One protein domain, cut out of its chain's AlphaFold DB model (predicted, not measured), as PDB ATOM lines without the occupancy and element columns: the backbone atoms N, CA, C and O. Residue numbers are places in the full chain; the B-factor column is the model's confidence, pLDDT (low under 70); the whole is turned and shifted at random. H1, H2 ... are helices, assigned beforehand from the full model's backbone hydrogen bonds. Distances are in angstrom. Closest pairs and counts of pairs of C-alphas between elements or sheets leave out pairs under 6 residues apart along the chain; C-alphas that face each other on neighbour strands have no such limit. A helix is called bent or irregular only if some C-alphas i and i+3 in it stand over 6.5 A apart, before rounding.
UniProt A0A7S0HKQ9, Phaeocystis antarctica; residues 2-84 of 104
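Overview. This is residues 2 to 84 of the 104 residues of a protein of Phaeocystis antarctica (UniProt A0A7S0HKQ9). A long helix, H2, makes a slanting rod that touches neither of the other two helices; the short helix H1 and a wide loop, residues 22 to 38, lie toward the end where H2 begins, and beyond the other end of H2 the chain turns back into H3, which runs roughly the other way at a distance from it. Residues 71 to 76 and 78 to 83 of H3 stick out, and the whole is an open, loosely assembled set of helices and long loops. The printed part has 83 residues with three named helices, H1, H2 and H3 in that order along the chain, and no named strand. The class is all helix, though under half of the printed residues, 40 of 83, are in named elements. The whole is loose, with a radius of gyration of the C-alphas of 16.5 A and spans of 46 by 35 by 22 A.

Arrangement. The longest helix is H2, residues 39 to 59, and it touches no helix. H1, residues 16 to 21, is apart from it, with no C-alpha of the one within 8 A of the other. H3, residues 71 to 83, is apart from H2 by the same measure. H1 and H3 are apart as well. No two of the helices form a hairpin. In the backbones of H1, H2 and H3, every pair of O of residue i and N of residue i+4 is within hydrogen-bond range. None of the helices is bent or irregular. Residues 70 to 76, of which 71 to 76 belong to H3, stand free, and so do residues 78 to 84, of which 78 to 83 belong to H3.

Along the chain. H2 has 21 residues, Val 39 to Ala 59, and measures 30.0 A from first to last C-alpha, from C-alpha 39 at (-15.130, -14.260, -6.380) to C-alpha 59 at (-41.913, -26.109, -12.933). H3 has 13 residues, Glu 71 to Glu 83, and measures 18.5 A, ending with C-alpha 83 at (-21.333, -29.346, 14.729). H1 has 6 residues, Ala 16 to Leu 21, and begins with C-alpha 16 at (-4.663, -27.762, -9.479). Before H1, residues 2 to 15 hold no named element, and their C-alphas lie 4 to 20 A from the mean of all C-alphas. Residues 22 to 38 hold no named element either, and their C-alphas lie 11 to 26 A from that mean.

Size, cuts and confidence. The two C-alphas farthest apart are those of Met 33 and Glu 72, 48.5 A. The first and last printed C-alphas, of Arg 2 and His 84, are 19.5 A apart. Without the stretches that stand free, the body has 69 residues, spans 43 by 29 by 22 A and has a radius of gyration of 15.0 A. The printed part has no cut. Both links between helices are long, 17 residues from H1 to H2 and 11 from H2 to H3. The mean pLDDT of the printed part is 88.4, and the model's confidence is low, under 70, at residues 64 to 65, in the link from H2 to H3.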
ATOM      1  N   ARG A   2     -27.252 -33.856  -6.476       84.19
ATOM      2  CA  ARG A   2     -26.417 -32.990  -5.630       84.19
ATOM      3  C   ARG A   2     -25.265 -32.458  -6.480       84.19
ATOM      4  O   ARG A   2     -24.738 -33.199  -7.304       84.19
ATOM      5  N   VAL A   3     -24.948 -31.180  -6.323       90.94
ATOM      6  CA  VAL A   3     -23.890 -30.491  -7.069       90.94
ATOM      7  C   VAL A   3     -23.126 -29.638  -6.071       90.94
ATOM      8  O   VAL A   3     -23.756 -28.909  -5.304       90.94
ATOM      9  N   ALA A   4     -21.802 -29.745  -6.085       93.12
ATOM     10  CA  ALA A   4     -20.910 -28.843  -5.375       93.12
ATOM     11  C   ALA A   4     -20.354 -27.824  -6.375       93.12
ATOM     12  O   ALA A   4     -19.927 -28.197  -7.466       93.12
ATOM     13  N   LEU A   5     -20.380 -26.545  -6.008       94.00
ATOM     14  CA  LEU A   5     -19.749 -25.472  -6.771       94.00
ATOM     15  C   LEU A   5     -18.496 -25.047  -6.017       94.00
ATOM     16  O   LEU A   5     -18.578 -24.664  -4.851       94.00
ATOM     17  N   LEU A   6     -17.347 -25.148  -6.676       95.19
ATOM     18  CA  LEU A   6     -16.066 -24.772  -6.104       95.19
ATOM     19  C   LEU A   6     -15.690 -23.385  -6.622       95.19
ATOM     20  O   LEU A   6     -15.696 -23.147  -7.828       95.19
ATOM     21  N   PHE A   7     -15.336 -22.489  -5.705       93.75
ATOM     22  CA  PHE A   7     -14.850 -21.152  -6.021       93.75
ATOM     23  C   PHE A   7     -13.423 -21.002  -5.510       93.75
ATOM     24  O   PHE A   7     -13.102 -21.416  -4.396       93.75
ATOM     25  N   GLY A   8     -12.564 -20.447  -6.358       90.31
ATOM     26  CA  GLY A   8     -11.168 -20.203  -6.037       90.31
ATOM     27  C   GLY A   8     -10.967 -19.033  -5.081       90.31
ATOM     28  O   GLY A   8     -11.859 -18.204  -4.902       90.31
ATOM     29  N   SER A   9      -9.771 -18.942  -4.506       87.19
ATOM     30  CA  SER A   9      -9.369 -17.744  -3.763       87.19
ATOM     31  C   SER A   9      -9.050 -16.586  -4.714       87.19
ATOM     32  O   SER A   9      -8.775 -16.795  -5.900       87.19
ATOM     33  N   GLU A  10      -9.088 -15.356  -4.206       84.94
ATOM     34  CA  GLU A  10      -8.735 -14.181  -5.003       84.94
ATOM     35  C   GLU A  10      -7.279 -14.265  -5.497       84.94
ATOM     36  O   GLU A  10      -6.374 -14.686  -4.773       84.94
ATOM     37  N   GLY A  11      -7.059 -13.906  -6.762       81.62
ATOM     38  CA  GLY A  11      -5.751 -13.950  -7.419       81.62
ATOM     39  C   GLY A  11      -5.340 -15.341  -7.910       81.62
ATOM     40  O   GLY A  11      -5.090 -15.505  -9.099       81.62
ATOM     41  N   SER A  12      -5.283 -16.343  -7.025       84.31
ATOM     42  CA  SER A  12      -4.768 -17.680  -7.384       84.31
ATOM     43  C   SER A  12      -5.820 -18.644  -7.945       84.31
ATOM     44  O   SER A  12      -5.469 -19.635  -8.583       84.31
ATOM     45  N   GLY A  13      -7.110 -18.360  -7.750       89.56
ATOM     46  CA  GLY A  13      -8.184 -19.212  -8.242       89.56
ATOM     47  C   GLY A  13      -8.271 -20.552  -7.502       89.56
ATOM     48  O   GLY A  13      -8.064 -20.628  -6.288       89.56
ATOM     49  N   LEU A  14      -8.705 -21.595  -8.218       93.69
ATOM     50  CA  LEU A  14      -8.803 -22.964  -7.700       93.69
ATOM     51  C   LEU A  14      -7.439 -23.656  -7.770       93.69
ATOM     52  O   LEU A  14      -6.698 -23.473  -8.735       93.69
ATOM     53  N   SER A  15      -7.137 -24.502  -6.783       94.88
ATOM     54  CA  SER A  15      -5.927 -25.325  -6.815       94.88
ATOM     55  C   SER A  15      -5.961 -26.316  -7.983       94.88
ATOM     56  O   SER A  15      -7.027 -26.736  -8.442       94.88
ATOM     57  N   ALA A  16      -4.780 -26.738  -8.441       95.00
ATOM     58  CA  ALA A  16      -4.663 -27.762  -9.479       95.00
ATOM     59  C   ALA A  16      -5.362 -29.075  -9.080       95.00
ATOM     60  O   ALA A  16      -6.000 -29.710  -9.914       95.00
ATOM     61  N   GLU A  17      -5.301 -29.437  -7.796       96.00
ATOM     62  CA  GLU A  17      -6.002 -30.595  -7.235       96.00
ATOM     63  C   GLU A  17      -7.527 -30.453  -7.351       96.00
ATOM     64  O   GLU A  17      -8.192 -31.340  -7.881       96.00
ATOM     65  N   ALA A  18      -8.087 -29.305  -6.949       94.69
ATOM     66  CA  ALA A  18      -9.522 -29.050  -7.076       94.69
ATOM     67  C   ALA A  18      -9.978 -29.073  -8.546       94.69
ATOM     68  O   ALA A  18     -11.039 -29.606  -8.862       94.69
ATOM     69  N   LEU A  19      -9.159 -28.539  -9.457       95.19
ATOM     70  CA  LEU A  19      -9.418 -28.569 -10.900       95.19
ATOM     71  C   LEU A  19      -9.313 -29.972 -11.511       95.19
ATOM     72  O   LEU A  19      -9.932 -30.215 -12.551       95.19
ATOM     73  N   ALA A  20      -8.510 -30.861 -10.927       96.69
ATOM     74  CA  ALA A  20      -8.373 -32.250 -11.359       96.69
ATOM     75  C   ALA A  20      -9.547 -33.119 -10.885       96.69
ATOM     76  O   ALA A  20      -9.950 -34.032 -11.597       96.69
ATOM     77  N   LEU A  21     -10.113 -32.810  -9.714       96.44
ATOM     78  CA  LEU A  21     -11.278 -33.503  -9.152       96.44
ATOM     79  C   LEU A  21     -12.619 -33.014  -9.721       96.44
ATOM     80  O   LEU A  21     -13.640 -33.668  -9.528       96.44
ATOM     81  N   ALA A  22     -12.649 -31.855 -10.380       96.19
ATOM     82  CA  ALA A  22     -13.879 -31.276 -10.902       96.19
ATOM     83  C   ALA A  22     -14.388 -32.018 -12.149       96.19
ATOM     84  O   ALA A  22     -13.685 -32.107 -13.154       96.19
ATOM     85  N   ASP A  23     -15.658 -32.437 -12.121       97.31
ATOM     86  CA  ASP A  23     -16.340 -33.026 -13.285       97.31
ATOM     87  C   ASP A  23     -16.472 -32.028 -14.447       97.31
ATOM     88  O   ASP A  23     -16.444 -32.392 -15.622       97.31
ATOM     89  N   VAL A  24     -16.686 -30.753 -14.111       94.94
ATOM     90  CA  VAL A  24     -16.973 -29.682 -15.064       94.94
ATOM     91  C   VAL A  24     -16.234 -28.421 -14.645       94.94
ATOM     92  O   VAL A  24     -16.236 -28.038 -13.475       94.94
ATOM     93  N   ARG A  25     -15.643 -27.742 -15.628       94.31
ATOM     94  CA  ARG A  25     -15.023 -26.425 -15.464       94.31
ATOM     95  C   ARG A  25     -15.922 -25.375 -16.096       94.31
ATOM     96  O   ARG A  25     -16.249 -25.473 -17.275       94.31
ATOM     97  N   LEU A  26     -16.321 -24.387 -15.305       91.75
ATOM     98  CA  LEU A  26     -17.203 -23.305 -15.729       91.75
ATOM     99  C   LEU A  26     -16.447 -21.976 -15.682       91.75
ATOM    100  O   LEU A  26     -15.781 -21.672 -14.696       91.75
ATOM    101  N   SER A  27     -16.574 -21.182 -16.742       91.38
ATOM    102  CA  SER A  27     -16.038 -19.823 -16.822       91.38
ATOM    103  C   SER A  27     -17.170 -18.837 -17.073       91.38
ATOM    104  O   SER A  27     -18.000 -19.078 -17.950       91.38
ATOM    105  N   VAL A  28     -17.176 -17.710 -16.360       90.69
ATOM    106  CA  VAL A  28     -18.063 -16.587 -16.679       90.69
ATOM    107  C   VAL A  28     -17.422 -15.782 -17.811       90.69
ATOM    108  O   VAL A  28     -16.308 -15.286 -17.625       90.69
ATOM    109  N   PRO A  29     -18.072 -15.659 -18.983       89.94
ATOM    110  CA  PRO A  29     -17.560 -14.825 -20.060       89.94
ATOM    111  C   PRO A  29     -17.418 -13.376 -19.590       89.94
ATOM    112  O   PRO A  29     -18.317 -12.831 -18.951       89.94
ATOM    113  N   GLN A  30     -16.290 -12.755 -19.914       88.00
ATOM    114  CA  GLN A  30     -15.989 -11.373 -19.555       88.00
ATOM    115  C   GLN A  30     -15.318 -10.669 -20.735       88.00
ATOM    116  O   GLN A  30     -14.607 -11.300 -21.517       88.00
ATOM    117  N   SER A  31     -15.534  -9.360 -20.831       84.81
ATOM    118  CA  SER A  31     -14.924  -8.488 -21.833       84.81
ATOM    119  C   SER A  31     -14.305  -7.280 -21.135       84.81
ATOM    120  O   SER A  31     -14.825  -6.818 -20.118       84.81
ATOM    121  N   GLY A  32     -13.221  -6.741 -21.692       85.25
ATOM    122  CA  GLY A  32     -12.519  -5.575 -21.151       85.25
ATOM    123  C   GLY A  32     -11.107  -5.905 -20.671       85.25
ATOM    124  O   GLY A  32     -10.509  -6.886 -21.100       85.25
ATOM    125  N   MET A  33     -10.555  -5.052 -19.808       85.06
ATOM    126  CA  MET A  33      -9.144  -5.121 -19.392       85.06
ATOM    127  C   MET A  33      -8.882  -6.037 -18.188       85.06
ATOM    128  O   MET A  33      -7.724  -6.270 -17.847       85.06
ATOM    129  N   THR A  34      -9.928  -6.524 -17.514       82.69
ATOM    130  CA  THR A  34      -9.770  -7.421 -16.362       82.69
ATOM    131  C   THR A  34      -9.643  -8.874 -16.805       82.69
ATOM    132  O   THR A  34     -10.265  -9.296 -17.777       82.69
ATOM    133  N   GLN A  35      -8.826  -9.638 -16.079       81.38
ATOM    134  CA  GLN A  35      -8.623 -11.067 -16.320       81.38
ATOM    135  C   GLN A  35      -9.634 -11.941 -15.562       81.38
ATOM    136  O   GLN A  35      -9.849 -13.099 -15.925       81.38
ATOM    137  N   SER A  36     -10.281 -11.406 -14.522       84.94
ATOM    138  CA  SER A  36     -11.314 -12.111 -13.758       84.94
ATOM    139  C   SER A  36     -12.304 -11.164 -13.085       84.94
ATOM    140  O   SER A  36     -11.985 -10.021 -12.751       84.94
ATOM    141  N   LEU A  37     -13.503 -11.676 -12.801       87.69
ATOM    142  CA  LEU A  37     -14.416 -11.076 -11.829       87.69
ATOM    143  C   LEU A  37     -13.944 -11.380 -10.403       87.69
ATOM    144  O   LEU A  37     -13.257 -12.377 -10.173       87.69
ATOM    145  N   ASN A  38     -14.354 -10.560  -9.432       91.38
ATOM    146  CA  ASN A  38     -14.171 -10.936  -8.032       91.38
ATOM    147  C   ASN A  38     -14.979 -12.211  -7.715       91.38
ATOM    148  O   ASN A  38     -15.986 -12.528  -8.363       91.38
ATOM    149  N   VAL A  39     -14.531 -12.960  -6.706       92.00
ATOM    150  CA  VAL A  39     -15.130 -14.260  -6.380       92.00
ATOM    151  C   VAL A  39     -16.605 -14.130  -5.986       92.00
ATOM    152  O   VAL A  39     -17.417 -14.966  -6.374       92.00
ATOM    153  N   ALA A  40     -16.979 -13.046  -5.299       92.62
ATOM    154  CA  ALA A  40     -18.352 -12.796  -4.867       92.62
ATOM    155  C   ALA A  40     -19.319 -12.549  -6.042       92.62
ATOM    156  O   ALA A  40     -20.417 -13.107  -6.058       92.62
ATOM    157  N   ALA A  41     -18.924 -11.762  -7.047       93.19
ATOM    158  CA  ALA A  41     -19.736 -11.511  -8.239       93.19
ATOM    159  C   ALA A  41     -19.848 -12.772  -9.093       93.19
ATOM    160  O   ALA A  41     -20.947 -13.116  -9.525       93.19
ATOM    161  N   CYS A  42     -18.743 -13.503  -9.277       93.31
ATOM    162  CA  CYS A  42     -18.763 -14.794  -9.961       93.31
ATOM    163  C   CYS A  42     -19.728 -15.771  -9.266       93.31
ATOM    164  O   CYS A  42     -20.618 -16.325  -9.911       93.31
ATOM    165  N   ALA A  43     -19.627 -15.912  -7.940       94.69
ATOM    166  CA  ALA A  43     -20.518 -16.762  -7.157       94.69
ATOM    167  C   ALA A  43     -21.982 -16.334  -7.268       94.69
ATOM    168  O   ALA A  43     -22.847 -17.181  -7.475       94.69
ATOM    169  N   THR A  44     -22.260 -15.032  -7.203       95.75
ATOM    170  CA  THR A  44     -23.617 -14.488  -7.349       95.75
ATOM    171  C   THR A  44     -24.226 -14.848  -8.702       95.75
ATOM    172  O   THR A  44     -25.343 -15.362  -8.749       95.75
ATOM    173  N   LEU A  45     -23.488 -14.633  -9.796       95.56
ATOM    174  CA  LEU A  45     -23.953 -14.940 -11.152       95.56
ATOM    175  C   LEU A  45     -24.233 -16.436 -11.326       95.56
ATOM    176  O   LEU A  45     -25.302 -16.823 -11.796       95.56
ATOM    177  N   VAL A  46     -23.290 -17.283 -10.903       95.25
ATOM    178  CA  VAL A  46     -23.404 -18.739 -11.054       95.25
ATOM    179  C   VAL A  46     -24.535 -19.303 -10.190       95.25
ATOM    180  O   VAL A  46     -25.313 -20.130 -10.663       95.25
ATOM    181  N   LEU A  47     -24.664 -18.856  -8.937       94.19
ATOM    182  CA  LEU A  47     -25.738 -19.298  -8.044       94.19
ATOM    183  C   LEU A  47     -27.108 -18.820  -8.525       94.19
ATOM    184  O   LEU A  47     -28.054 -19.605  -8.510       94.19
ATOM    185  N   GLY A  48     -27.213 -17.570  -8.983       94.06
ATOM    186  CA  GLY A  48     -28.448 -17.030  -9.549       94.06
ATOM    187  C   GLY A  48     -28.936 -17.856 -10.738       94.06
ATOM    188  O   GLY A  48     -30.098 -18.261 -10.781       94.06
ATOM    189  N   GLU A  49     -28.031 -18.201 -11.653       94.81
ATOM    190  CA  GLU A  49     -28.362 -19.042 -12.804       94.81
ATOM    191  C   GLU A  49     -28.714 -20.479 -12.393       94.81
ATOM    192  O   GLU A  49     -29.688 -21.052 -12.881       94.81
ATOM    193  N   ALA A  50     -27.988 -21.058 -11.431       91.81
ATOM    194  CA  ALA A  50     -28.300 -22.384 -10.909       91.81
ATOM    195  C   ALA A  50     -29.700 -22.443 -10.272       91.81
ATOM    196  O   ALA A  50     -30.416 -23.431 -10.455       91.81
ATOM    197  N   LEU A  51     -30.107 -21.397  -9.546       89.19
ATOM    198  CA  LEU A  51     -31.454 -21.280  -8.984       89.19
ATOM    199  C   LEU A  51     -32.507 -21.149 -10.086       89.19
ATOM    200  O   LEU A  51     -33.509 -21.863 -10.041       89.19
ATOM    201  N   ARG A  52     -32.261 -20.318 -11.106       89.62
ATOM    202  CA  ARG A  52     -33.161 -20.165 -12.259       89.62
ATOM    203  C   ARG A  52     -33.388 -21.499 -12.973       89.62
ATOM    204  O   ARG A  52     -34.532 -21.892 -13.193       89.62
ATOM    205  N   LEU A  53     -32.313 -22.227 -13.280       90.38
ATOM    206  CA  LEU A  53     -32.373 -23.533 -13.945       90.38
ATOM    207  C   LEU A  53     -33.089 -24.590 -13.092       90.38
ATOM    208  O   LEU A  53     -33.871 -25.382 -13.617       90.38
ATOM    209  N   ARG A  54     -32.869 -24.590 -11.771       87.75
ATOM    210  CA  ARG A  54     -33.607 -25.466 -10.846       87.75
ATOM    211  C   ARG A  54     -35.095 -25.131 -10.804       87.75
ATOM    212  O   ARG A  54     -35.901 -26.054 -10.760       87.75
ATOM    213  N   GLY A  55     -35.444 -23.847 -10.838       86.56
ATOM    214  CA  GLY A  55     -36.826 -23.381 -10.911       86.56
ATOM    215  C   GLY A  55     -37.531 -23.870 -12.175       86.56
ATOM    216  O   GLY A  55     -38.600 -24.464 -12.075       86.56
ATOM    217  N   VAL A  56     -36.900 -23.714 -13.345       85.31
ATOM    218  CA  VAL A  56     -37.429 -24.209 -14.631       85.31
ATOM    219  C   VAL A  56     -37.655 -25.723 -14.586       85.31
ATOM    220  O   VAL A  56     -38.768 -26.185 -14.821       85.31
ATOM    221  N   ALA A  57     -36.641 -26.494 -14.181       85.94
ATOM    222  CA  ALA A  57     -36.737 -27.954 -14.116       85.94
ATOM    223  C   ALA A  57     -37.772 -28.459 -13.094       85.94
ATOM    224  O   ALA A  57     -38.241 -29.594 -13.183       85.94
ATOM    225  N   ALA A  58     -38.089 -27.659 -12.077       85.06
ATOM    226  CA  ALA A  58     -39.115 -27.978 -11.095       85.06
ATOM    227  C   ALA A  58     -40.519 -27.617 -11.579       85.06
ATOM    228  O   ALA A  58     -41.441 -28.404 -11.368       85.06
ATOM    229  N   ALA A  59     -40.668 -26.489 -12.278       82.50
ATOM    230  CA  ALA A  59     -41.913 -26.109 -12.933       82.50
ATOM    231  C   ALA A  59     -42.332 -27.158 -13.976       82.50
ATOM    232  O   ALA A  59     -43.481 -27.592 -13.975       82.50
ATOM    233  N   GLU A  60     -41.386 -27.660 -14.777       86.31
ATOM    234  CA  GLU A  60     -41.608 -28.780 -15.710       86.31
ATOM    235  C   GLU A  60     -42.099 -30.061 -15.012       86.31
ATOM    236  O   GLU A  60     -42.797 -30.874 -15.610       86.31
ATOM    237  N   LYS A  61     -41.763 -30.236 -13.729       85.44
ATOM    238  CA  LYS A  61     -42.183 -31.369 -12.888       85.44
ATOM    239  C   LYS A  61     -43.411 -31.059 -12.026       85.44
ATOM    240  O   LYS A  61     -43.727 -31.840 -11.132       85.44
ATOM    241  N   GLY A  62     -44.073 -29.919 -12.239       84.12
ATOM    242  CA  GLY A  62     -45.256 -29.502 -11.479       84.12
ATOM    243  C   GLY A  62     -44.985 -29.125 -10.016       84.12
ATOM    244  O   GLY A  62     -45.903 -29.123  -9.202       84.12
ATOM    245  N   THR A  63     -43.736 -28.825  -9.648       81.50
ATOM    246  CA  THR A  63     -43.363 -28.435  -8.279       81.50
ATOM    247  C   THR A  63     -43.376 -26.913  -8.125       81.50
ATOM    248  O   THR A  63     -42.637 -26.217  -8.817       81.50
ATOM    249  N   LEU A  64     -44.173 -26.397  -7.182       67.25
ATOM    250  CA  LEU A  64     -44.339 -24.952  -6.943       67.25
ATOM    251  C   LEU A  64     -43.276 -24.340  -6.012       67.25
ATOM    252  O   LEU A  64     -43.042 -23.136  -6.064       67.25
ATOM    253  N   THR A  65     -42.615 -25.149  -5.177       69.62
ATOM    254  CA  THR A  65     -41.625 -24.700  -4.175       69.62
ATOM    255  C   THR A  65     -40.279 -25.430  -4.303       69.62
ATOM    256  O   THR A  65     -39.839 -26.134  -3.389       69.62
ATOM    257  N   PRO A  66     -39.583 -25.308  -5.450       70.62
ATOM    258  CA  PRO A  66     -38.298 -25.962  -5.642       70.62
ATOM    259  C   PRO A  66     -37.265 -25.568  -4.593       70.62
ATOM    260  O   PRO A  66     -36.903 -24.402  -4.462       70.62
ATOM    261  N   GLY A  67     -36.715 -26.571  -3.912       70.81
ATOM    262  CA  GLY A  67     -35.569 -26.387  -3.026       70.81
ATOM    263  C   GLY A  67     -35.900 -25.901  -1.617       70.81
ATOM    264  O   GLY A  67     -34.965 -25.600  -0.880       70.81
ATOM    265  N   MET A  68     -37.177 -25.857  -1.217       79.75
ATOM    266  CA  MET A  68     -37.530 -25.727   0.198       79.75
ATOM    267  C   MET A  68     -37.280 -27.057   0.915       79.75
ATOM    268  O   MET A  68     -37.798 -28.091   0.502       79.75
ATOM    269  N   LEU A  69     -36.470 -27.014   1.971       81.94
ATOM    270  CA  LEU A  69     -36.284 -28.133   2.893       81.94
ATOM    271  C   LEU A  69     -37.512 -28.251   3.803       81.94
ATOM    272  O   LEU A  69     -38.075 -27.220   4.190       81.94
ATOM    273  N   SER A  70     -37.896 -29.469   4.182       85.88
ATOM    274  CA  SER A  70     -38.888 -29.678   5.246       85.88
ATOM    275  C   SER A  70     -38.374 -29.138   6.587       85.88
ATOM    276  O   SER A  70     -37.172 -28.946   6.763       85.88
ATOM    277  N   GLU A  71     -39.254 -28.902   7.561       88.38
ATOM    278  CA  GLU A  71     -38.829 -28.446   8.896       88.38
ATOM    279  C   GLU A  71     -37.838 -29.422   9.557       88.38
ATOM    280  O   GLU A  71     -36.846 -29.000  10.152       88.38
ATOM    281  N   GLU A  72     -38.050 -30.730   9.381       91.00
ATOM    282  CA  GLU A  72     -37.138 -31.779   9.854       91.00
ATOM    283  C   GLU A  72     -35.760 -31.682   9.173       91.00
ATOM    284  O   GLU A  72     -34.719 -31.725   9.833       91.00
ATOM    285  N   GLU A  73     -35.736 -31.481   7.852       88.88
ATOM    286  CA  GLU A  73     -34.498 -31.316   7.087       88.88
ATOM    287  C   GLU A  73     -33.759 -30.020   7.446       88.88
ATOM    288  O   GLU A  73     -32.526 -30.012   7.507       88.88
ATOM    289  N   GLN A  74     -34.492 -28.933   7.709       87.00
ATOM    290  CA  GLN A  74     -33.934 -27.667   8.185       87.00
ATOM    291  C   GLN A  74     -33.276 -27.844   9.556       87.00
ATOM    292  O   GLN A  74     -32.131 -27.422   9.736       87.00
ATOM    293  N   GLY A  75     -33.951 -28.522  10.492       88.25
ATOM    294  CA  GLY A  75     -33.409 -28.840  11.814       88.25
ATOM    295  C   GLY A  75     -32.133 -29.682  11.729       88.25
ATOM    296  O   GLY A  75     -31.116 -29.340  12.335       88.25
ATOM    297  N   ALA A  76     -32.141 -30.727  10.897       88.38
ATOM    298  CA  ALA A  76     -30.967 -31.568  10.668       88.38
ATOM    299  C   ALA A  76     -29.806 -30.803  10.002       88.38
ATOM    300  O   ALA A  76     -28.639 -31.027  10.331       88.38
ATOM    301  N   ALA A  77     -30.092 -29.896   9.062       85.25
ATOM    302  CA  ALA A  77     -29.073 -29.061   8.430       85.25
ATOM    303  C   ALA A  77     -28.458 -28.059   9.419       85.25
ATOM    304  O   ALA A  77     -27.237 -27.903   9.448       85.25
ATOM    305  N   ALA A  78     -29.280 -27.425  10.257       86.62
ATOM    306  CA  ALA A  78     -28.823 -26.502  11.289       86.62
ATOM    307  C   ALA A  78     -27.919 -27.196  12.319       86.62
ATOM    308  O   ALA A  78     -26.847 -26.679  12.628       86.62
ATOM    309  N   ALA A  79     -28.295 -28.394  12.783       87.25
ATOM    310  CA  ALA A  79     -27.474 -29.192  13.694       87.25
ATOM    311  C   ALA A  79     -26.088 -29.491  13.096       87.25
ATOM    312  O   ALA A  79     -25.069 -29.208  13.723       87.25
ATOM    313  N   ARG A  80     -26.034 -29.936  11.832       87.81
ATOM    314  CA  ARG A  80     -24.763 -30.183  11.128       87.81
ATOM    315  C   ARG A  80     -23.894 -28.930  11.027       87.81
ATOM    316  O   ARG A  80     -22.681 -29.028  11.179       87.81
ATOM    317  N   LEU A  81     -24.485 -27.764  10.757       83.12
ATOM    318  CA  LEU A  81     -23.742 -26.500  10.674       83.12
ATOM    319  C   LEU A  81     -23.140 -26.093  12.024       83.12
ATOM    320  O   LEU A  81     -22.016 -25.596  12.055       83.12
ATOM    321  N   LEU A  82     -23.868 -26.321  13.120       86.56
ATOM    322  CA  LEU A  82     -23.375 -26.082  14.476       86.56
ATOM    323  C   LEU A  82     -22.231 -27.039  14.836       86.56
ATOM    324  O   LEU A  82     -21.217 -26.597  15.369       86.56
ATOM    325  N   GLU A  83     -22.362 -28.322  14.494       85.75
ATOM    326  CA  GLU A  83     -21.333 -29.346  14.729       85.75
ATOM    327  C   GLU A  83     -20.037 -29.072  13.954       85.75
ATOM    328  O   GLU A  83     -18.943 -29.225  14.489       85.75
ATOM    329  N   HIS A  84     -20.150 -28.645  12.693       79.25
ATOM    330  CA  HIS A  84     -19.005 -28.430  11.802       79.25
ATOM    331  C   HIS A  84     -18.463 -26.997  11.845       79.25
ATOM    332  O   HIS A  84     -17.638 -26.651  11.000       79.25
TER     333      HIS A  84